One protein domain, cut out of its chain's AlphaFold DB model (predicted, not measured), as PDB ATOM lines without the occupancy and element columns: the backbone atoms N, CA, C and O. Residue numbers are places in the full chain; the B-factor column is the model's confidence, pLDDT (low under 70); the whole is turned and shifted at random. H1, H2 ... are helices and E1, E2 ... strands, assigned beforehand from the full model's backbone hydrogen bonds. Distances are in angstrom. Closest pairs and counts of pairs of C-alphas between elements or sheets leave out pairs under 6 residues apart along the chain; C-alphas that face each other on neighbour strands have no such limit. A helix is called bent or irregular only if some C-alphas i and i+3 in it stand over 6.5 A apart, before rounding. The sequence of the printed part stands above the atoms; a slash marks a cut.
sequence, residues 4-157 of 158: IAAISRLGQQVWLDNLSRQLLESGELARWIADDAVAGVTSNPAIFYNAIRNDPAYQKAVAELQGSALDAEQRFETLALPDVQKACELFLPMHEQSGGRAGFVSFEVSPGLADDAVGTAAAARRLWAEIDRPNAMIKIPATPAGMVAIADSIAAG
ATOM      1  N   ILE A   4     316.890 121.432 406.113       93.88
ATOM      2  CA  ILE A   4     315.425 121.448 406.018       93.88
ATOM      3  C   ILE A   4     314.962 122.847 405.609       93.88
ATOM      4  O   ILE A   4     314.304 123.002 404.582       93.88
ATOM      5  N   ALA A   5     315.428 123.881 406.314       93.88
ATOM      6  CA  ALA A   5     315.053 125.259 406.017       93.88
ATOM      7  C   ALA A   5     315.449 125.702 404.596       93.88
ATOM      8  O   ALA A   5     314.753 126.507 403.975       93.88
ATOM      9  N   ALA A   6     316.538 125.157 404.042       95.69
ATOM     10  CA  ALA A   6     316.976 125.458 402.681       95.69
ATOM     11  C   ALA A   6     315.994 124.980 401.589       95.69
ATOM     12  O   ALA A   6     315.958 125.594 400.523       95.69
ATOM     13  N   ILE A   7     315.178 123.945 401.845       95.94
ATOM     14  CA  ILE A   7     314.202 123.391 400.882       95.94
ATOM     15  C   ILE A   7     313.112 124.413 400.539       95.94
ATOM     16  O   ILE A   7     312.697 124.502 399.383       95.94
ATOM     17  N   SER A   8     312.719 125.256 401.499       92.31
ATOM     18  CA  SER A   8     311.712 126.307 401.285       92.31
ATOM     19  C   SER A   8     312.070 127.253 400.129       92.31
ATOM     20  O   SER A   8     311.197 127.694 399.383       92.31
ATOM     21  N   ARG A   9     313.368 127.501 399.905       92.12
ATOM     22  CA  ARG A   9     313.881 128.345 398.811       92.12
ATOM     23  C   ARG A   9     313.717 127.713 397.429       92.12
ATOM     24  O   ARG A   9     313.809 128.420 396.433       92.12
ATOM     25  N   LEU A  10     313.486 126.403 397.375       96.19
ATOM     26  CA  LEU A  10     313.182 125.657 396.155       96.19
ATOM     27  C   LEU A  10     311.671 125.605 395.872       96.19
ATOM     28  O   LEU A  10     311.261 124.998 394.890       96.19
ATOM     29  N   GLY A  11     310.843 126.229 396.719       94.88
ATOM     30  CA  GLY A  11     309.387 126.263 396.566       94.88
ATOM     31  C   GLY A  11     308.648 125.074 397.187       94.88
ATOM     32  O   GLY A  11     307.451 124.931 396.958       94.88
ATOM     33  N   GLN A  12     309.324 124.232 397.977       97.00
ATOM     34  CA  GLN A  12     308.714 123.086 398.656       97.00
ATOM     35  C   GLN A  12     308.564 123.343 400.160       97.00
ATOM     36  O   GLN A  12     309.496 123.792 400.827       97.00
ATOM     37  N   GLN A  13     307.392 123.017 400.702       97.19
ATOM     38  CA  GLN A  13     307.131 123.042 402.139       97.19
ATOM     39  C   GLN A  13     307.440 121.679 402.757       97.19
ATOM     40  O   GLN A  13     307.087 120.644 402.192       97.19
ATOM     41  N   VAL A  14     308.086 121.683 403.923       97.75
ATOM     42  CA  VAL A  14     308.334 120.473 404.713       97.75
ATOM     43  C   VAL A  14     307.377 120.469 405.888       97.75
ATOM     44  O   VAL A  14     307.365 121.412 406.678       97.75
ATOM     45  N   TRP A  15     306.558 119.427 405.982       98.25
ATOM     46  CA  TRP A  15     305.617 119.232 407.080       98.25
ATOM     47  C   TRP A  15     306.077 118.060 407.943       98.25
ATOM     48  O   TRP A  15     306.701 117.119 407.447       98.25
ATOM     49  N   LEU A  16     305.783 118.132 409.237       98.12
ATOM     50  CA  LEU A  16     306.031 117.040 410.166       98.12
ATOM     51  C   LEU A  16     304.853 116.060 410.149       98.12
ATOM     52  O   LEU A  16     303.737 116.449 410.476       98.12
ATOM     53  N   ASP A  17     305.097 114.786 409.845       97.25
ATOM     54  CA  ASP A  17     304.069 113.735 409.911       97.25
ATOM     55  C   ASP A  17     304.026 113.066 411.290       97.25
ATOM     56  O   ASP A  17     304.284 111.872 411.449       97.25
ATOM     57  N   ASN A  18     303.812 113.884 412.321       95.94
ATOM     58  CA  ASN A  18     303.678 113.452 413.707       95.94
ATOM     59  C   ASN A  18     303.077 114.574 414.563       95.94
ATOM     60  O   ASN A  18     303.400 115.744 414.370       95.94
ATOM     61  N   LEU A  19     302.285 114.214 415.571       96.44
ATOM     62  CA  LEU A  19     301.794 115.139 416.586       96.44
ATOM     63  C   LEU A  19     301.582 114.391 417.903       96.44
ATOM     64  O   LEU A  19     300.940 113.343 417.938       96.44
ATOM     65  N   SER A  20     302.116 114.938 418.991       95.56
ATOM     66  CA  SER A  20     301.876 114.451 420.348       95.56
ATOM     67  C   SER A  20     301.901 115.605 421.341       95.56
ATOM     68  O   SER A  20     302.495 116.659 421.085       95.56
ATOM     69  N   ARG A  21     301.299 115.389 422.508       96.00
ATOM     70  CA  ARG A  21     301.320 116.359 423.601       96.00
ATOM     71  C   ARG A  21     302.738 116.677 424.071       96.00
ATOM     72  O   ARG A  21     303.081 117.851 424.196       96.00
ATOM     73  N   GLN A  22     303.600 115.673 424.228       94.94
ATOM     74  CA  GLN A  22     305.010 115.867 424.578       94.94
ATOM     75  C   GLN A  22     305.762 116.724 423.550       94.94
ATOM     76  O   GLN A  22     306.566 117.578 423.935       94.94
ATOM     77  N   LEU A  23     305.515 116.534 422.250       95.62
ATOM     78  CA  LEU A  23     306.154 117.330 421.198       95.62
ATOM     79  C   LEU A  23     305.796 118.825 421.330       95.62
ATOM     80  O   LEU A  23     306.647 119.694 421.118       95.62
ATOM     81  N   LEU A  24     304.554 119.119 421.721       97.12
ATOM     82  CA  LEU A  24     304.071 120.479 421.965       97.12
ATOM     83  C   LEU A  24     304.620 121.059 423.275       97.12
ATOM     84  O   LEU A  24     305.077 122.198 423.309       97.12
ATOM     85  N   GLU A  25     304.558 120.299 424.367       95.44
ATOM     86  CA  GLU A  25     304.931 120.762 425.711       95.44
ATOM     87  C   GLU A  25     306.439 120.898 425.918       95.44
ATOM     88  O   GLU A  25     306.878 121.779 426.654       95.44
ATOM     89  N   SER A  26     307.242 120.080 425.236       96.31
ATOM     90  CA  SER A  26     308.706 120.188 425.272       96.31
ATOM     91  C   SER A  26     309.247 121.421 424.537       96.31
ATOM     92  O   SER A  26     310.426 121.744 424.676       96.31
ATOM     93  N   GLY A  27     308.417 122.098 423.734       97.50
ATOM     94  CA  GLY A  27     308.830 123.215 422.882       97.50
ATOM     95  C   GLY A  27     309.618 122.793 421.636       97.50
ATOM     96  O   GLY A  27     310.105 123.648 420.896       97.50
ATOM     97  N   GLU A  28     309.748 121.491 421.371       97.44
ATOM     98  CA  GLU A  28     310.479 120.986 420.211       97.44
ATOM     99  C   GLU A  28     309.825 121.393 418.888       97.44
ATOM    100  O   GLU A  28     310.531 121.872 418.001       97.44
ATOM    101  N   LEU A  29     308.492 121.324 418.783       98.25
ATOM    102  CA  LEU A  29     307.799 121.799 417.583       98.25
ATOM    103  C   LEU A  29     308.056 123.289 417.327       98.25
ATOM    104  O   LEU A  29     308.379 123.671 416.207       98.25
ATOM    105  N   ALA A  30     307.972 124.126 418.366       98.31
ATOM    106  CA  ALA A  30     308.222 125.563 418.247       98.31
ATOM    107  C   ALA A  30     309.650 125.855 417.749       98.31
ATOM    108  O   ALA A  30     309.850 126.710 416.887       98.31
ATOM    109  N   ARG A  31     310.636 125.095 418.239       97.81
ATOM    110  CA  ARG A  31     312.025 125.166 417.771       97.81
ATOM    111  C   ARG A  31     312.155 124.756 416.303       97.81
ATOM    112  O   ARG A  31     312.804 125.468 415.549       97.81
ATOM    113  N   TRP A  32     311.521 123.669 415.864       97.88
ATOM    114  CA  TRP A  32     311.569 123.247 414.455       97.88
ATOM    115  C   TRP A  32     310.872 124.226 413.503       97.88
ATOM    116  O   TRP A  32     311.321 124.422 412.374       97.88
ATOM    117  N   ILE A  33     309.807 124.889 413.953       97.75
ATOM    118  CA  ILE A  33     309.185 125.984 413.198       97.75
ATOM    119  C   ILE A  33     310.192 127.132 413.020       97.75
ATOM    120  O   ILE A  33     310.399 127.598 411.899       97.75
ATOM    121  N   ALA A  34     310.844 127.560 414.106       96.19
ATOM    122  CA  ALA A  34     311.749 128.712 414.107       96.19
ATOM    123  C   ALA A  34     313.084 128.458 413.381       96.19
ATOM    124  O   ALA A  34     313.522 129.283 412.576       96.19
ATOM    125  N   ASP A  35     313.724 127.319 413.647       95.50
ATOM    126  CA  ASP A  35     315.101 127.043 413.225       95.50
ATOM    127  C   ASP A  35     315.173 126.269 411.900       95.50
ATOM    128  O   ASP A  35     316.104 126.461 411.102       95.50
ATOM    129  N   ASP A  36     314.183 125.405 411.653       96.31
ATOM    130  CA  ASP A  36     314.153 124.469 410.524       96.31
ATOM    131  C   ASP A  36     313.096 124.804 409.466       96.31
ATOM    132  O   ASP A  36     313.077 124.171 408.411       96.31
ATOM    133  N   ALA A  37     312.272 125.831 409.698       95.75
ATOM    134  CA  ALA A  37     311.180 126.239 408.816       95.75
ATOM    135  C   ALA A  37     310.205 125.090 408.489       95.75
ATOM    136  O   ALA A  37     309.702 124.996 407.364       95.75
ATOM    137  N   VAL A  38     309.932 124.219 409.469       98.00
ATOM    138  CA  VAL A  38     308.804 123.281 409.380       98.00
ATOM    139  C   VAL A  38     307.532 124.100 409.187       98.00
ATOM    140  O   VAL A  38     307.264 125.020 409.952       98.00
ATOM    141  N   ALA A  39     306.783 123.782 408.133       97.88
ATOM    142  CA  ALA A  39     305.725 124.634 407.595       97.88
ATOM    143  C   ALA A  39     304.305 124.114 407.852       97.88
ATOM    144  O   ALA A  39     303.335 124.708 407.386       97.88
ATOM    145  N   GLY A  40     304.180 123.008 408.572       98.50
ATOM    146  CA  GLY A  40     302.909 122.414 408.940       98.50
ATOM    147  C   GLY A  40     303.113 121.070 409.618       98.50
ATOM    148  O   GLY A  40     304.242 120.586 409.761       98.50
ATOM    149  N   VAL A  41     302.009 120.466 410.027       98.44
ATOM    150  CA  VAL A  41     301.984 119.164 410.691       98.44
ATOM    151  C   VAL A  41     300.772 118.373 410.233       98.44
ATOM    152  O   VAL A  41     299.669 118.910 410.110       98.44
ATOM    153  N   THR A  42     300.979 117.081 410.008       97.38
ATOM    154  CA  THR A  42     299.905 116.123 409.791       97.38
ATOM    155  C   THR A  42     299.741 115.185 410.973       97.38
ATOM    156  O   THR A  42     300.704 114.735 411.592       97.38
ATOM    157  N   SER A  43     298.482 114.875 411.275       93.81
ATOM    158  CA  SER A  43     298.091 113.803 412.184       93.81
ATOM    159  C   SER A  43     297.215 112.789 411.448       93.81
ATOM    160  O   SER A  43     296.695 113.048 410.358       93.81
ATOM    161  N   ASN A  44     297.089 111.603 412.033       91.75
ATOM    162  CA  ASN A  44     296.196 110.541 411.591       91.75
ATOM    163  C   ASN A  44     295.865 109.641 412.801       91.75
ATOM    164  O   ASN A  44     296.527 109.754 413.844       91.75
ATOM    165  N   PRO A  45     294.879 108.734 412.703       90.94
ATOM    166  CA  PRO A  45     294.490 107.889 413.831       90.94
ATOM    167  C   PRO A  45     295.638 107.049 414.416       90.94
ATOM    168  O   PRO A  45     295.705 106.863 415.629       90.94
ATOM    169  N   ALA A  46     296.578 106.574 413.590       92.38
ATOM    170  CA  ALA A  46     297.718 105.784 414.062       92.38
ATOM    171  C   ALA A  46     298.745 106.633 414.836       92.38
ATOM    172  O   ALA A  46     299.300 106.163 415.832       92.38
ATOM    173  N   ILE A  47     298.967 107.884 414.417       93.44
ATOM    174  CA  ILE A  47     299.801 108.858 415.139       93.44
ATOM    175  C   ILE A  47     299.233 109.080 416.544       93.44
ATOM    176  O   ILE A  47     299.948 108.881 417.528       93.44
ATOM    177  N   PHE A  48     297.938 109.391 416.662       95.50
ATOM    178  CA  PHE A  48     297.331 109.611 417.975       95.50
ATOM    179  C   PHE A  48     297.233 108.346 418.818       95.50
ATOM    180  O   PHE A  48     297.454 108.414 420.024       95.50
ATOM    181  N   TYR A  49     296.957 107.188 418.215       94.19
ATOM    182  CA  TYR A  49     296.996 105.914 418.931       94.19
ATOM    183  C   TYR A  49     298.354 105.713 419.616       94.19
ATOM    184  O   TYR A  49     298.419 105.408 420.809       94.19
ATOM    185  N   ASN A  50     299.448 105.933 418.880       94.06
ATOM    186  CA  ASN A  50     300.797 105.809 419.418       94.06
ATOM    187  C   ASN A  50     301.110 106.882 420.467       94.06
ATOM    188  O   ASN A  50     301.741 106.556 421.474       94.06
ATOM    189  N   ALA A  51     300.672 108.125 420.257       94.81
ATOM    190  CA  ALA A  51     300.852 109.207 421.218       94.81
ATOM    191  C   ALA A  51     300.120 108.898 422.534       94.81
ATOM    192  O   ALA A  51     300.762 108.758 423.569       94.81
ATOM    193  N   ILE A  52     298.808 108.659 422.491       95.12
ATOM    194  CA  ILE A  52     297.975 108.393 423.676       95.12
ATOM    195  C   ILE A  52     298.479 107.173 424.457       95.12
ATOM    196  O   ILE A  52     298.458 107.164 425.688       95.12
ATOM    197  N   ARG A  53     298.950 106.136 423.754       93.50
ATOM    198  CA  ARG A  53     299.443 104.908 424.387       93.50
ATOM    199  C   ARG A  53     300.787 105.087 425.094       93.50
ATOM    200  O   ARG A  53     300.989 104.464 426.133       93.50
ATOM    201  N   ASN A  54     301.710 105.853 424.515       92.31
ATOM    202  CA  ASN A  54     303.113 105.847 424.940       92.31
ATOM    203  C   ASN A  54     303.564 107.142 425.626       92.31
ATOM    204  O   ASN A  54     304.552 107.110 426.354       92.31
ATOM    205  N   ASP A  55     302.875 108.263 425.409       90.06
ATOM    206  CA  ASP A  55     303.229 109.554 425.994       90.06
ATOM    207  C   ASP A  55     302.591 109.703 427.396       90.06
ATOM    208  O   ASP A  55     301.358 109.725 427.532       90.06
ATOM    209  N   PRO A  56     303.406 109.806 428.469       90.38
ATOM    210  CA  PRO A  56     302.913 109.974 429.833       90.38
ATOM    211  C   PRO A  56     302.021 111.209 430.025       90.38
ATOM    212  O   PRO A  56     301.187 111.215 430.934       90.38
ATOM    213  N   ALA A  57     302.146 112.231 429.172       89.69
ATOM    214  CA  ALA A  57     301.351 113.455 429.239       89.69
ATOM    215  C   ALA A  57     299.849 113.219 428.975       89.69
ATOM    216  O   ALA A  57     299.012 114.044 429.358       89.69
ATOM    217  N   TYR A  58     299.465 112.079 428.384       93.25
ATOM    218  CA  TYR A  58     298.052 111.705 428.229       93.25
ATOM    219  C   TYR A  58     297.456 111.014 429.453       93.25
ATOM    220  O   TYR A  58     296.239 111.048 429.615       93.25
ATOM    221  N   GLN A  59     298.263 110.424 430.340       90.31
ATOM    222  CA  GLN A  59     297.762 109.521 431.390       90.31
ATOM    223  C   GLN A  59     296.762 110.196 432.329       90.31
ATOM    224  O   GLN A  59     295.735 109.610 432.670       90.31
ATOM    225  N   LYS A  60     297.021 111.458 432.695       90.69
ATOM    226  CA  LYS A  60     296.101 112.248 433.520       90.69
ATOM    227  C   LYS A  60     294.754 112.463 432.815       90.69
ATOM    228  O   LYS A  60     293.718 112.146 433.387       90.69
ATOM    229  N   ALA A  61     294.778 112.940 431.571       91.81
ATOM    230  CA  ALA A  61     293.565 113.216 430.800       91.81
ATOM    231  C   ALA A  61     292.770 111.932 430.491       91.81
ATOM    232  O   ALA A  61     291.545 111.920 430.548       91.81
ATOM    233  N   VAL A  62     293.461 110.817 430.225       93.44
ATOM    234  CA  VAL A  62     292.827 109.504 430.036       93.44
ATOM    235  C   VAL A  62     292.105 109.065 431.309       93.44
ATOM    236  O   VAL A  62     290.958 108.629 431.228       93.44
ATOM    237  N   ALA A  63     292.738 109.201 432.479       92.25
ATOM    238  CA  ALA A  63     292.124 108.846 433.757       92.25
ATOM    239  C   ALA A  63     290.871 109.688 434.058       92.25
ATOM    240  O   ALA A  63     289.863 109.146 434.507       92.25
ATOM    241  N   GLU A  64     290.900 110.989 433.751       92.38
ATOM    242  CA  GLU A  64     289.750 111.892 433.912       92.38
ATOM    243  C   GLU A  64     288.553 111.479 433.034       92.38
ATOM    244  O   GLU A  64     287.400 111.623 433.444       92.38
ATOM    245  N   LEU A  65     288.804 110.889 431.860       93.62
ATOM    246  CA  LEU A  65     287.756 110.460 430.932       93.62
ATOM    247  C   LEU A  65     287.151 109.085 431.243       93.62
ATOM    248  O   LEU A  65     286.067 108.788 430.734       93.62
ATOM    249  N   GLN A  66     287.781 108.256 432.086       87.75
ATOM    250  CA  GLN A  66     287.282 106.907 432.405       87.75
ATOM    251  C   GLN A  66     285.890 106.911 433.058       87.75
ATOM    252  O   GLN A  66     285.129 105.965 432.869       87.75
ATOM    253  N   GLY A  67     285.542 107.971 433.794       86.50
ATOM    254  CA  GLY A  67     284.230 108.133 434.436       86.50
ATOM    255  C   GLY A  67     283.178 108.858 433.587       86.50
ATOM    256  O   GLY A  67     282.060 109.063 434.054       86.50
ATOM    257  N   SER A  68     283.521 109.283 432.368       92.00
ATOM    258  CA  SER A  68     282.620 110.054 431.505       92.00
ATOM    259  C   SER A  68     281.604 109.165 430.779       92.00
ATOM    260  O   SER A  68     281.903 108.026 430.410       92.00
ATOM    261  N   ALA A  69     280.417 109.713 430.497       94.69
ATOM    262  CA  ALA A  69     279.392 109.067 429.667       94.69
ATOM    263  C   ALA A  69     279.682 109.145 428.151       94.69
ATOM    264  O   ALA A  69     278.852 108.719 427.353       94.69
ATOM    265  N   LEU A  70     280.835 109.705 427.768       95.44
ATOM    266  CA  LEU A  70     281.258 109.854 426.378       95.44
ATOM    267  C   LEU A  70     281.556 108.492 425.744       95.44
ATOM    268  O   LEU A  70     282.066 107.584 426.410       95.44
ATOM    269  N   ASP A  71     281.286 108.370 424.450       94.44
ATOM    270  CA  ASP A  71     281.711 107.209 423.672       94.44
ATOM    271  C   ASP A  71     283.224 107.243 423.361       94.44
ATOM    272  O   ASP A  71     283.967 108.133 423.783       94.44
ATOM    273  N   ALA A  72     283.721 106.213 422.671       92.38
ATOM    274  CA  ALA A  72     285.147 106.089 422.376       92.38
ATOM    275  C   ALA A  72     285.670 107.192 421.440       92.38
ATOM    276  O   ALA A  72     286.801 107.644 421.623       92.38
ATOM    277  N   GLU A  73     284.865 107.623 420.468       92.88
ATOM    278  CA  GLU A  73     285.243 108.648 419.493       92.88
ATOM    279  C   GLU A  73     285.280 110.023 420.161       92.88
ATOM    280  O   GLU A  73     286.290 110.719 420.093       92.88
ATOM    281  N   GLN A  74     284.257 110.347 420.946       95.00
ATOM    282  CA  GLN A  74     284.196 111.568 421.742       95.00
ATOM    283  C   GLN A  74     285.350 111.662 422.747       95.00
ATOM    284  O   GLN A  74     285.948 112.726 422.912       95.00
ATOM    285  N   ARG A  75     285.709 110.559 423.420       95.56
ATOM    286  CA  ARG A  75     286.880 110.535 424.314       95.56
ATOM    287  C   ARG A  75     288.179 110.757 423.548       95.56
ATOM    288  O   ARG A  75     289.044 111.474 424.041       95.56
ATOM    289  N   PHE A  76     288.323 110.153 422.370       95.38
ATOM    290  CA  PHE A  76     289.488 110.364 421.514       95.38
ATOM    291  C   PHE A  76     289.612 111.836 421.102       95.38
ATOM    292  O   PHE A  76     290.667 112.434 421.305       95.38
ATOM    293  N   GLU A  77     288.538 112.441 420.602       96.75
ATOM    294  CA  GLU A  77     288.527 113.847 420.195       96.75
ATOM    295  C   GLU A  77     288.800 114.777 421.382       96.75
ATOM    296  O   GLU A  77     289.625 115.682 421.274       96.75
ATOM    297  N   THR A  78     288.236 114.476 422.558       96.25
ATOM    298  CA  THR A  78     288.518 115.220 423.799       96.25
ATOM    299  C   THR A  78     290.008 115.189 424.168       96.25
ATOM    300  O   THR A  78     290.527 116.141 424.750       96.25
ATOM    301  N   LEU A  79     290.721 114.108 423.836       96.06
ATOM    302  CA  LEU A  79     292.165 114.003 424.060       96.06
ATOM    303  C   LEU A  79     292.986 114.711 422.976       96.06
ATOM    304  O   LEU A  79     294.022 115.288 423.305       96.06
ATOM    305  N   ALA A  80     292.555 114.633 421.718       97.44
ATOM    306  CA  ALA A  80     293.352 114.999 420.550       97.44
ATOM    307  C   ALA A  80     293.143 116.445 420.072       97.44
ATOM    308  O   ALA A  80     294.111 117.109 419.694       97.44
ATOM    309  N   LEU A  81     291.908 116.959 420.095       97.94
ATOM    310  CA  LEU A  81     291.593 118.303 419.595       97.94
ATOM    311  C   LEU A  81     292.341 119.426 420.333       97.94
ATOM    312  O   LEU A  81     292.822 120.330 419.648       97.94
ATOM    313  N   PRO A  82     292.556 119.371 421.666       97.88
ATOM    314  CA  PRO A  82     293.377 120.376 422.344       97.88
ATOM    315  C   PRO A  82     294.818 120.441 421.816       97.88
ATOM    316  O   PRO A  82     295.401 121.521 421.714       97.88
ATOM    317  N   ASP A  83     295.396 119.297 421.436       98.12
ATOM    318  CA  ASP A  83     296.751 119.244 420.884       98.12
ATOM    319  C   ASP A  83     296.781 119.835 419.461       98.12
ATOM    320  O   ASP A  83     297.705 120.572 419.111       98.12
ATOM    321  N   VAL A  84     295.740 119.585 418.657       98.62
ATOM    322  CA  VAL A  84     295.556 120.197 417.328       98.62
ATOM    323  C   VAL A  84     295.403 121.714 417.440       98.62
ATOM    324  O   VAL A  84     296.081 122.446 416.726       98.62
ATOM    325  N   GLN A  85     294.574 122.205 418.364       98.81
ATOM    326  CA  GLN A  85     294.382 123.639 418.605       98.81
ATOM    327  C   GLN A  85     295.689 124.325 419.013       98.81
ATOM    328  O   GLN A  85     296.050 125.358 418.450       98.81
ATOM    329  N   LYS A  86     296.447 123.717 419.932       98.62
ATOM    330  CA  LYS A  86     297.748 124.238 420.363       98.62
ATOM    331  C   LYS A  86     298.778 124.229 419.232       98.62
ATOM    332  O   LYS A  86     299.557 125.171 419.103       98.62
ATOM    333  N   ALA A  87     298.783 123.197 418.388       98.69
ATOM    334  CA  ALA A  87     299.609 123.186 417.186       98.69
ATOM    335  C   ALA A  87     299.205 124.318 416.227       98.69
ATOM    336  O   ALA A  87     300.075 125.048 415.755       98.69
ATOM    337  N   CYS A  88     297.904 124.519 415.986       98.81
ATOM    338  CA  CYS A  88     297.401 125.609 415.147       98.81
ATOM    339  C   CYS A  88     297.889 126.969 415.657       98.81
ATOM    340  O   CYS A  88     298.383 127.771 414.869       98.81
ATOM    341  N   GLU A  89     297.822 127.207 416.966       98.75
ATOM    342  CA  GLU A  89     298.304 128.441 417.598       98.75
ATOM    343  C   GLU A  89     299.809 128.664 417.388       98.75
ATOM    344  O   GLU A  89     300.221 129.778 417.070       98.75
ATOM    345  N   LEU A  90     300.631 127.613 417.489       98.62
ATOM    346  CA  LEU A  90     302.072 127.702 417.217       98.62
ATOM    347  C   LEU A  90     302.375 128.052 415.753       98.62
ATOM    348  O   LEU A  90     303.331 128.778 415.477       98.62
ATOM    349  N   PHE A  91     301.573 127.546 414.816       98.75
ATOM    350  CA  PHE A  91     301.740 127.808 413.386       98.75
ATOM    351  C   PHE A  91     301.053 129.090 412.895       98.75
ATOM    352  O   PHE A  91     301.356 129.549 411.789       98.75
ATOM    353  N   LEU A  92     300.165 129.696 413.690       98.69
ATOM    354  CA  LEU A  92     299.353 130.843 413.278       98.69
ATOM    355  C   LEU A  92     300.190 132.027 412.753       98.69
ATOM    356  O   LEU A  92     299.870 132.515 411.667       98.69
ATOM    357  N   PRO A  93     301.312 132.438 413.388       98.50
ATOM    358  CA  PRO A  93     302.136 133.524 412.853       98.50
ATOM    359  C   PRO A  93     302.674 133.237 411.445       98.50
ATOM    360  O   PRO A  93     302.742 134.133 410.605       98.50
ATOM    361  N   MET A  94     303.041 131.983 411.157       98.00
ATOM    362  CA  MET A  94     303.493 131.579 409.824       98.00
ATOM    363  C   MET A  94     302.337 131.580 408.823       98.00
ATOM    364  O   MET A  94     302.507 132.010 407.678       98.00
ATOM    365  N   HIS A  95     301.161 131.116 409.243       98.56
ATOM    366  CA  HIS A  95     299.967 131.134 408.411       98.56
ATOM    367  C   HIS A  95     299.604 132.560 407.979       98.56
ATOM    368  O   HIS A  95     299.455 132.820 406.784       98.56
ATOM    369  N   GLU A  96     299.594 133.507 408.916       98.50
ATOM    370  CA  GLU A  96     299.331 134.925 408.648       98.50
ATOM    371  C   GLU A  96     300.404 135.555 407.746       98.50
ATOM    372  O   GLU A  96     300.078 136.146 406.715       98.50
ATOM    373  N   GLN A  97     301.692 135.377 408.066       97.56
ATOM    374  CA  GLN A  97     302.804 135.930 407.273       97.56
ATOM    375  C   GLN A  97     302.848 135.373 405.846       97.56
ATOM    376  O   GLN A  97     303.225 136.072 404.901       97.56
ATOM    377  N   SER A  98     302.455 134.112 405.674       96.69
ATOM    378  CA  SER A  98     302.380 133.470 404.363       96.69
ATOM    379  C   SER A  98     301.112 133.832 403.584       96.69
ATOM    380  O   SER A  98     300.987 133.407 402.437       96.69
ATOM    381  N   GLY A  99     300.181 134.600 404.160       97.50
ATOM    382  CA  GLY A  99     298.885 134.893 403.547       97.50
ATOM    383  C   GLY A  99     298.062 133.629 403.297       97.50
ATOM    384  O   GLY A  99     297.523 133.463 402.205       97.50
ATOM    385  N   GLY A 100     298.049 132.710 404.264       97.00
ATOM    386  CA  GLY A 100     297.275 131.471 404.214       97.00
ATOM    387  C   GLY A 100     297.864 130.365 403.336       97.00
ATOM    388  O   GLY A 100     297.137 129.480 402.897       97.00
ATOM    389  N   ARG A 101     299.170 130.406 403.029       96.31
ATOM    390  CA  ARG A 101     299.827 129.411 402.154       96.31
ATOM    391  C   ARG A 101     300.615 128.338 402.901       96.31
ATOM    392  O   ARG A 101     300.977 127.341 402.287       96.31
ATOM    393  N   ALA A 102     300.913 128.549 404.177       97.44
ATOM    394  CA  ALA A 102     301.666 127.643 405.041       97.44
ATOM    395  C   ALA A 102     301.090 127.672 406.466       97.44
ATOM    396  O   ALA A 102     300.108 128.362 406.731       97.44
ATOM    397  N   GLY A 103     301.708 126.936 407.386       98.31
ATOM    398  CA  GLY A 103     301.337 126.911 408.796       98.31
ATOM    399  C   GLY A 103     300.069 126.113 409.077       98.31
ATOM    400  O   GLY A 103     299.310 126.498 409.959       98.31
ATOM    401  N   PHE A 104     299.813 125.047 408.318       98.62
ATOM    402  CA  PHE A 104     298.612 124.231 408.483       98.62
ATOM    403  C   PHE A 104     298.811 123.060 409.449       98.62
ATOM    404  O   PHE A 104     299.900 122.489 409.543       98.62
ATOM    405  N   VAL A 105     297.728 122.673 410.123       98.75
ATOM    406  CA  VAL A 105     297.663 121.505 411.010       98.75
ATOM    407  C   VAL A 105     296.508 120.618 410.575       98.75
ATOM    408  O   VAL A 105     295.356 121.049 410.613       98.75
ATOM    409  N   SER A 106     296.789 119.380 410.167       98.19
ATOM    410  CA  SER A 106     295.733 118.478 409.701       98.19
ATOM    411  C   SER A 106     295.181 117.578 410.808       98.19
ATOM    412  O   SER A 106     295.948 116.993 411.578       98.19
ATOM    413  N   PHE A 107     293.865 117.373 410.813       98.25
ATOM    414  CA  PHE A 107     293.168 116.379 411.635       98.25
ATOM    415  C   PHE A 107     292.240 115.535 410.756       98.25
ATOM    416  O   PHE A 107     291.553 116.072 409.893       98.25
ATOM    417  N   GLU A 108     292.255 114.214 410.919       97.19
ATOM    418  CA  GLU A 108     291.526 113.286 410.045       97.19
ATOM    419  C   GLU A 108     290.145 112.943 410.604       97.19
ATOM    420  O   GLU A 108     290.006 112.698 411.801       97.19
ATOM    421  N   VAL A 109     289.137 112.893 409.728       97.12
ATOM    422  CA  VAL A 109     287.820 112.339 410.078       97.12
ATOM    423  C   VAL A 109     287.936 110.859 410.461       97.12
ATOM    424  O   VAL A 109     288.901 110.178 410.108       97.12
ATOM    425  N   SER A 110     286.924 110.326 411.145       96.25
ATOM    426  CA  SER A 110     286.890 108.903 411.483       96.25
ATOM    427  C   SER A 110     286.969 108.011 410.237       96.25
ATOM    428  O   SER A 110     286.158 108.165 409.319       96.25
ATOM    429  N   PRO A 111     287.880 107.016 410.204       94.81
ATOM    430  CA  PRO A 111     287.951 106.045 409.114       94.81
ATOM    431  C   PRO A 111     286.654 105.252 408.912       94.81
ATOM    432  O   PRO A 111     286.419 104.739 407.822       94.81
ATOM    433  N   GLY A 112     285.796 105.162 409.938       95.94
ATOM    434  CA  GLY A 112     284.485 104.515 409.839       95.94
ATOM    435  C   GLY A 112     283.509 105.230 408.897       95.94
ATOM    436  O   GLY A 112     282.520 104.628 408.490       95.94
ATOM    437  N   LEU A 113     283.796 106.481 408.522       96.81
ATOM    438  CA  LEU A 113     282.994 107.283 407.595       96.81
ATOM    439  C   LEU A 113     283.496 107.209 406.145       96.81
ATOM    440  O   LEU A 113     282.911 107.842 405.273       96.81
ATOM    441  N   ALA A 114     284.556 106.442 405.856       95.81
ATOM    442  CA  ALA A 114     285.238 106.475 404.559       95.81
ATOM    443  C   ALA A 114     284.336 106.171 403.347       95.81
ATOM    444  O   ALA A 114     284.622 106.653 402.252       95.81
ATOM    445  N   ASP A 115     283.249 105.418 403.531       97.56
ATOM    446  CA  ASP A 115     282.270 105.091 402.484       97.56
ATOM    447  C   ASP A 115     280.935 105.861 402.629       97.56
ATOM    448  O   ASP A 115     279.980 105.595 401.900       97.56
ATOM    449  N   ASP A 116     280.863 106.843 403.536       98.31
ATOM    450  CA  ASP A 116     279.701 107.710 403.774       98.31
ATOM    451  C   ASP A 116     280.045 109.178 403.482       98.31
ATOM    452  O   ASP A 116     280.654 109.882 404.291       98.31
ATOM    453  N   ALA A 117     279.622 109.663 402.312       98.12
ATOM    454  CA  ALA A 117     279.885 111.033 401.877       98.12
ATOM    455  C   ALA A 117     279.198 112.073 402.778       98.12
ATOM    456  O   ALA A 117     279.804 113.080 403.147       98.12
ATOM    457  N   VAL A 118     277.940 111.821 403.160       98.06
ATOM    458  CA  VAL A 118     277.137 112.765 403.950       98.06
ATOM    459  C   VAL A 118     277.674 112.836 405.374       98.06
ATOM    460  O   VAL A 118     277.881 113.934 405.896       98.06
ATOM    461  N   GLY A 119     277.949 111.676 405.979       98.12
ATOM    462  CA  GLY A 119     278.564 111.573 407.299       98.12
ATOM    463  C   GLY A 119     279.950 112.211 407.338       98.12
ATOM    464  O   GLY A 119     280.229 113.000 408.239       98.12
ATOM    465  N   THR A 120     280.786 111.969 406.325       98.38
ATOM    466  CA  THR A 120     282.120 112.578 406.212       98.38
ATOM    467  C   THR A 120     282.054 114.101 406.130       98.38
ATOM    468  O   THR A 120     282.748 114.782 406.884       98.38
ATOM    469  N   ALA A 121     281.203 114.664 405.265       98.12
ATOM    470  CA  ALA A 121     281.070 116.116 405.134       98.12
ATOM    471  C   ALA A 121     280.499 116.760 406.413       98.12
ATOM    472  O   ALA A 121     280.902 117.856 406.806       98.12
ATOM    473  N   ALA A 122     279.568 116.079 407.092       98.00
ATOM    474  CA  ALA A 122     279.035 116.532 408.373       98.00
ATOM    475  C   ALA A 122     280.101 116.515 409.481       98.00
ATOM    476  O   ALA A 122     280.233 117.501 410.208       98.00
ATOM    477  N   ALA A 123     280.885 115.438 409.576       97.62
ATOM    478  CA  ALA A 123     281.987 115.326 410.523       97.62
ATOM    479  C   ALA A 123     283.065 116.381 410.256       97.62
ATOM    480  O   ALA A 123     283.517 117.027 411.196       97.62
ATOM    481  N   ALA A 124     283.417 116.619 408.989       98.00
ATOM    482  CA  ALA A 124     284.400 117.631 408.627       98.00
ATOM    483  C   ALA A 124     283.972 119.038 409.057       98.00
ATOM    484  O   ALA A 124     284.725 119.717 409.748       98.00
ATOM    485  N   ARG A 125     282.727 119.438 408.764       97.69
ATOM    486  CA  ARG A 125     282.194 120.728 409.230       97.69
ATOM    487  C   ARG A 125     282.177 120.850 410.753       97.69
ATOM    488  O   ARG A 125     282.508 121.911 411.273       97.69
ATOM    489  N   ARG A 126     281.785 119.786 411.467       97.81
ATOM    490  CA  ARG A 126     281.784 119.780 412.937       97.81
ATOM    491  C   ARG A 126     283.199 119.960 413.481       97.81
ATOM    492  O   ARG A 126     283.405 120.844 414.299       97.81
ATOM    493  N   LEU A 127     284.153 119.156 413.012       97.81
ATOM    494  CA  LEU A 127     285.544 119.197 413.466       97.81
ATOM    495  C   LEU A 127     286.203 120.540 413.146       97.81
ATOM    496  O   LEU A 127     286.906 121.084 413.989       97.81
ATOM    497  N   TRP A 128     285.937 121.105 411.966       98.06
ATOM    498  CA  TRP A 128     286.393 122.447 411.603       98.06
ATOM    499  C   TRP A 128     285.904 123.499 412.605       98.06
ATOM    500  O   TRP A 128     286.701 124.262 413.152       98.06
ATOM    501  N   ALA A 129     284.597 123.493 412.887       97.69
ATOM    502  CA  ALA A 129     283.976 124.413 413.833       97.69
ATOM    503  C   ALA A 129     284.438 124.192 415.283       97.69
ATOM    504  O   ALA A 129     284.505 125.143 416.050       97.69
ATOM    505  N   GLU A 130     284.747 122.955 415.666       98.06
ATOM    506  CA  GLU A 130     285.206 122.610 417.014       98.06
ATOM    507  C   GLU A 130     286.681 122.966 417.238       98.06
ATOM    508  O   GLU A 130     287.052 123.445 418.310       98.06
ATOM    509  N   ILE A 131     287.528 122.785 416.218       98.38
ATOM    510  CA  ILE A 131     288.923 123.229 416.266       98.38
ATOM    511  C   ILE A 131     288.982 124.760 416.302       98.38
ATOM    512  O   ILE A 131     289.778 125.301 417.068       98.38
ATOM    513  N   ASP A 132     288.133 125.446 415.527       97.94
ATOM    514  CA  ASP A 132     287.988 126.909 415.521       97.94
ATOM    515  C   ASP A 132     289.325 127.647 415.313       97.94
ATOM    516  O   ASP A 132     289.694 128.575 416.037       97.94
ATOM    517  N   ARG A 133     290.126 127.187 414.346       98.38
ATOM    518  CA  ARG A 133     291.389 127.833 413.958       98.38
ATOM    519  C   ARG A 133     291.477 127.917 412.435       98.38
ATOM    520  O   ARG A 133     291.275 126.903 411.771       98.38
ATOM    521  N   PRO A 134     291.827 129.086 411.863       97.75
ATOM    522  CA  PRO A 134     291.792 129.302 410.411       97.75
ATOM    523  C   PRO A 134     292.824 128.467 409.640       97.75
ATOM    524  O   PRO A 134     292.713 128.304 408.429       97.75
ATOM    525  N   ASN A 135     293.833 127.948 410.338       98.56
ATOM    526  CA  ASN A 135     294.917 127.145 409.792       98.56
ATOM    527  C   ASN A 135     294.819 125.655 410.151       98.56
ATOM    528  O   ASN A 135     295.788 124.914 409.976       98.56
ATOM    529  N   ALA A 136     293.668 125.194 410.637       98.38
ATOM    530  CA  ALA A 136     293.391 123.768 410.634       98.38
ATOM    531  C   ALA A 136     293.234 123.267 409.182       98.38
ATOM    532  O   ALA A 136     293.099 124.051 408.240       98.38
ATOM    533  N   MET A 137     293.240 121.955 408.982       98.00
ATOM    534  CA  MET A 137     292.784 121.302 407.755       98.00
ATOM    535  C   MET A 137     292.109 119.989 408.127       98.00
ATOM    536  O   MET A 137     292.722 119.149 408.791       98.00
ATOM    537  N   ILE A 138     290.876 119.765 407.672       97.88
ATOM    538  CA  ILE A 138     290.245 118.461 407.858       97.88
ATOM    539  C   ILE A 138     290.687 117.515 406.747       97.88
ATOM    540  O   ILE A 138     290.428 117.728 405.563       97.88
ATOM    541  N   LYS A 139     291.366 116.440 407.137       97.38
ATOM    542  CA  LYS A 139     291.807 115.387 406.233       97.38
ATOM    543  C   LYS A 139     290.650 114.421 405.986       97.38
ATOM    544  O   LYS A 139     290.139 113.793 406.911       97.38
ATOM    545  N   ILE A 140     290.271 114.302 404.715       97.62
ATOM    546  CA  ILE A 140     289.239 113.390 404.220       97.62
ATOM    547  C   ILE A 140     289.907 112.353 403.302       97.62
ATOM    548  O   ILE A 140     290.640 112.743 402.388       97.62
ATOM    549  N   PRO A 141     289.689 111.041 403.512       96.38
ATOM    550  CA  PRO A 141     290.197 110.004 402.616       96.38
ATOM    551  C   PRO A 141     289.670 110.160 401.182       96.38
ATOM    552  O   PRO A 141     288.487 110.396 400.972       96.38
ATOM    553  N   ALA A 142     290.523 109.961 400.175       97.38
ATOM    554  CA  ALA A 142     290.153 110.079 398.758       97.38
ATOM    555  C   ALA A 142     289.453 108.816 398.199       97.38
ATOM    556  O   ALA A 142     289.834 108.285 397.155       97.38
ATOM    557  N   THR A 143     288.449 108.300 398.909       98.12
ATOM    558  CA  THR A 143     287.538 107.248 398.416       98.12
ATOM    559  C   THR A 143     286.478 107.854 397.482       98.12
ATOM    560  O   THR A 143     286.328 109.077 397.450       98.12
ATOM    561  N   PRO A 144     285.684 107.060 396.737       98.44
ATOM    562  CA  PRO A 144     284.586 107.609 395.936       98.44
ATOM    563  C   PRO A 144     283.613 108.482 396.746       98.44
ATOM    564  O   PRO A 144     283.236 109.558 396.288       98.44
ATOM    565  N   ALA A 145     283.255 108.056 397.962       98.25
ATOM    566  CA  ALA A 145     282.416 108.836 398.870       98.25
ATOM    567  C   ALA A 145     283.154 110.066 399.428       98.25
ATOM    568  O   ALA A 145     282.604 111.166 399.454       98.25
ATOM    569  N   GLY A 146     284.423 109.909 399.806       98.19
ATOM    570  CA  GLY A 146     285.248 110.999 400.312       98.19
ATOM    571  C   GLY A 146     285.496 112.101 399.281       98.19
ATOM    572  O   GLY A 146     285.500 113.270 399.642       98.19
ATOM    573  N   MET A 147     285.594 111.775 397.989       98.31
ATOM    574  CA  MET A 147     285.696 112.780 396.921       98.31
ATOM    575  C   MET A 147     284.443 113.660 396.815       98.31
ATOM    576  O   MET A 147     284.566 114.856 396.549       98.31
ATOM    577  N   VAL A 148     283.254 113.097 397.056       98.31
ATOM    578  CA  VAL A 148     282.009 113.879 397.150       98.31
ATOM    579  C   VAL A 148     282.059 114.782 398.382       98.31
ATOM    580  O   VAL A 148     281.838 115.985 398.268       98.31
ATOM    581  N   ALA A 149     282.450 114.233 399.534       98.19
ATOM    582  CA  ALA A 149     282.556 115.003 400.769       98.19
ATOM    583  C   ALA A 149     283.591 116.142 400.687       98.19
ATOM    584  O   ALA A 149     283.337 117.225 401.202       98.19
ATOM    585  N   ILE A 150     284.726 115.935 400.011       98.12
ATOM    586  CA  ILE A 150     285.739 116.974 399.763       98.12
ATOM    587  C   ILE A 150     285.129 118.139 398.982       98.12
ATOM    588  O   ILE A 150     285.324 119.294 399.358       98.12
ATOM    589  N   ALA A 151     284.386 117.852 397.908       97.75
ATOM    590  CA  ALA A 151     283.740 118.891 397.112       97.75
ATOM    591  C   ALA A 151     282.721 119.688 397.945       97.75
ATOM    592  O   ALA A 151     282.721 120.919 397.895       97.75
ATOM    593  N   ASP A 152     281.911 118.995 398.751       96.25
ATOM    594  CA  ASP A 152     280.911 119.614 399.624       96.25
ATOM    595  C   ASP A 152     281.545 120.477 400.729       96.25
ATOM    596  O   ASP A 152     281.056 121.575 401.007       96.25
ATOM    597  N   SER A 153     282.638 120.018 401.349       96.25
ATOM    598  CA  SER A 153     283.359 120.773 402.385       96.25
ATOM    599  C   SER A 153     283.987 122.048 401.819       96.25
ATOM    600  O   SER A 153     283.740 123.135 402.345       96.25
ATOM    601  N   ILE A 154     284.668 121.956 400.667       95.94
ATOM    602  CA  ILE A 154     285.238 123.126 399.979       95.94
ATOM    603  C   ILE A 154     284.141 124.141 399.632       95.94
ATOM    604  O   ILE A 154     284.320 125.339 399.852       95.94
ATOM    605  N   ALA A 155     282.993 123.682 399.120       94.69
ATOM    606  CA  ALA A 155     281.866 124.556 398.793       94.69
ATOM    607  C   ALA A 155     281.277 125.262 400.029       94.69
ATOM    608  O   ALA A 155     280.761 126.375 399.914       94.69
ATOM    609  N   ALA A 156     281.369 124.637 401.205       89.81
ATOM    610  CA  ALA A 156     280.931 125.199 402.480       89.81
ATOM    611  C   ALA A 156     281.979 126.106 403.158       89.81
ATOM    612  O   ALA A 156     281.648 126.755 404.150       89.81
ATOM    613  N   GLY A 157     283.214 126.165 402.644       85.94
ATOM    614  CA  GLY A 157     284.324 126.881 403.282       85.94
ATOM    615  C   GLY A 157     284.815 126.215 404.573       85.94
ATOM    616  O   GLY A 157     285.247 126.921 405.485       85.94
TER     617      GLY A 157
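AT A GLANCE: This is residues 4 to 157 of the 158 residues of a protein of bioreactor metagenome (UniProt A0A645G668). A small sheet of three parallel strands lies near the middle, with the long kinked helix H6 running along it over E2, H7 over E3, and H8 packed on H7. H2 and H5 pack on H6 away from the sheet, while H1 and H3 lie at the opposite end of the domain from H7 and H8. The printed part has 154 residues with eight named helices and three named strands, in the order H1 H2 H3 E1 H4 H5 H6 E2 H7 E3 H8; the sheet order is E1 E2 E3, and the class is mostly helix. It is compact, with a radius of gyration of the C-alphas of 16.0 A and spans of 46 by 39 by 22 A.

IN THESE COORDINATES: Find C-alpha 4 at (315.425, 121.448, 406.018), where H1 begins; it runs to residue 10. Next come H2, residues 21 to 25, H3, residues 28 to 36, E1, residues 40 to 42, H4, residues 45 to 54, and H5, residues 56 to 65. H6, residues 72 to 97, starts at (285.147, 106.089, 422.376) and is 37.8 A long. Then read E2, residues 104 to 108, 13.1 A; H7, residues 117 to 131, 20.9 A; E3, residues 136 to 139; and H8, residues 144 to 156, 19.1 A, ending at (280.931, 125.199, 402.480).

HOW THE PARTS SIT: Start at the sheet: E1 and E2 are parallel, with N 106 and O 41 2.9 A apart, and E2 and E3 are parallel, with N 137 and O 105 2.8 A apart. E1, H4 H5 H6, E2 and E2, H7, E3 are strand-helix-strand units, parallel neighbour strands with helices between; the second crossover is right-handed. H6 and H7 on one face make two layers, helices and sheet. H6 runs along the strands at a height over the sheet of 7.8 A; C-alphas 88 and 105, the closest of H6 and E2, are 5.8 A apart. H6 is irregular, with C-alphas 90 and 93 7.3 A apart and a kink of 45 degrees near residue 91; H5 is only just irregular, with C-alphas 57 and 60 6.9 A apart. H7 touches H8 at a steep tilt of 45 degrees, the same way, closest at C-alphas 117 and 145, 4.5 A. H6 touches H2 with residues 83 to 87 alone, closest at C-alphas 83 and 21, 6.0 A. H6 touches H5 with residues 75 to 79 alone, closest at C-alphas 75 and 65, 6.7 A. H4 and H5 only just touch, only at the corner, with 3 pairs of C-alphas within 8 A, the closest 52 and 58, 5.6 A. H1 and H3 only just touch, with 3 pairs within 8 A, closest at C-alphas 5 and 36, 4.7 A. Every O i to N i+4 pair is within hydrogen-bond range in H2, H3, H4 and H7; the counts are 4 of 6 in H5, 18 of 22 in H6, 8 of 9 in H8 and 0 of 3 in H1, where 4 of 4 O i to N i+3 pairs are.

THE WHOLE: Look at Leu 10 and Gly 67 for the two C-alphas farthest apart, 51.1 A. The printed part has no cut, and no link is long. The mean pLDDT of the printed part is 96.2, and no printed residue is under 70.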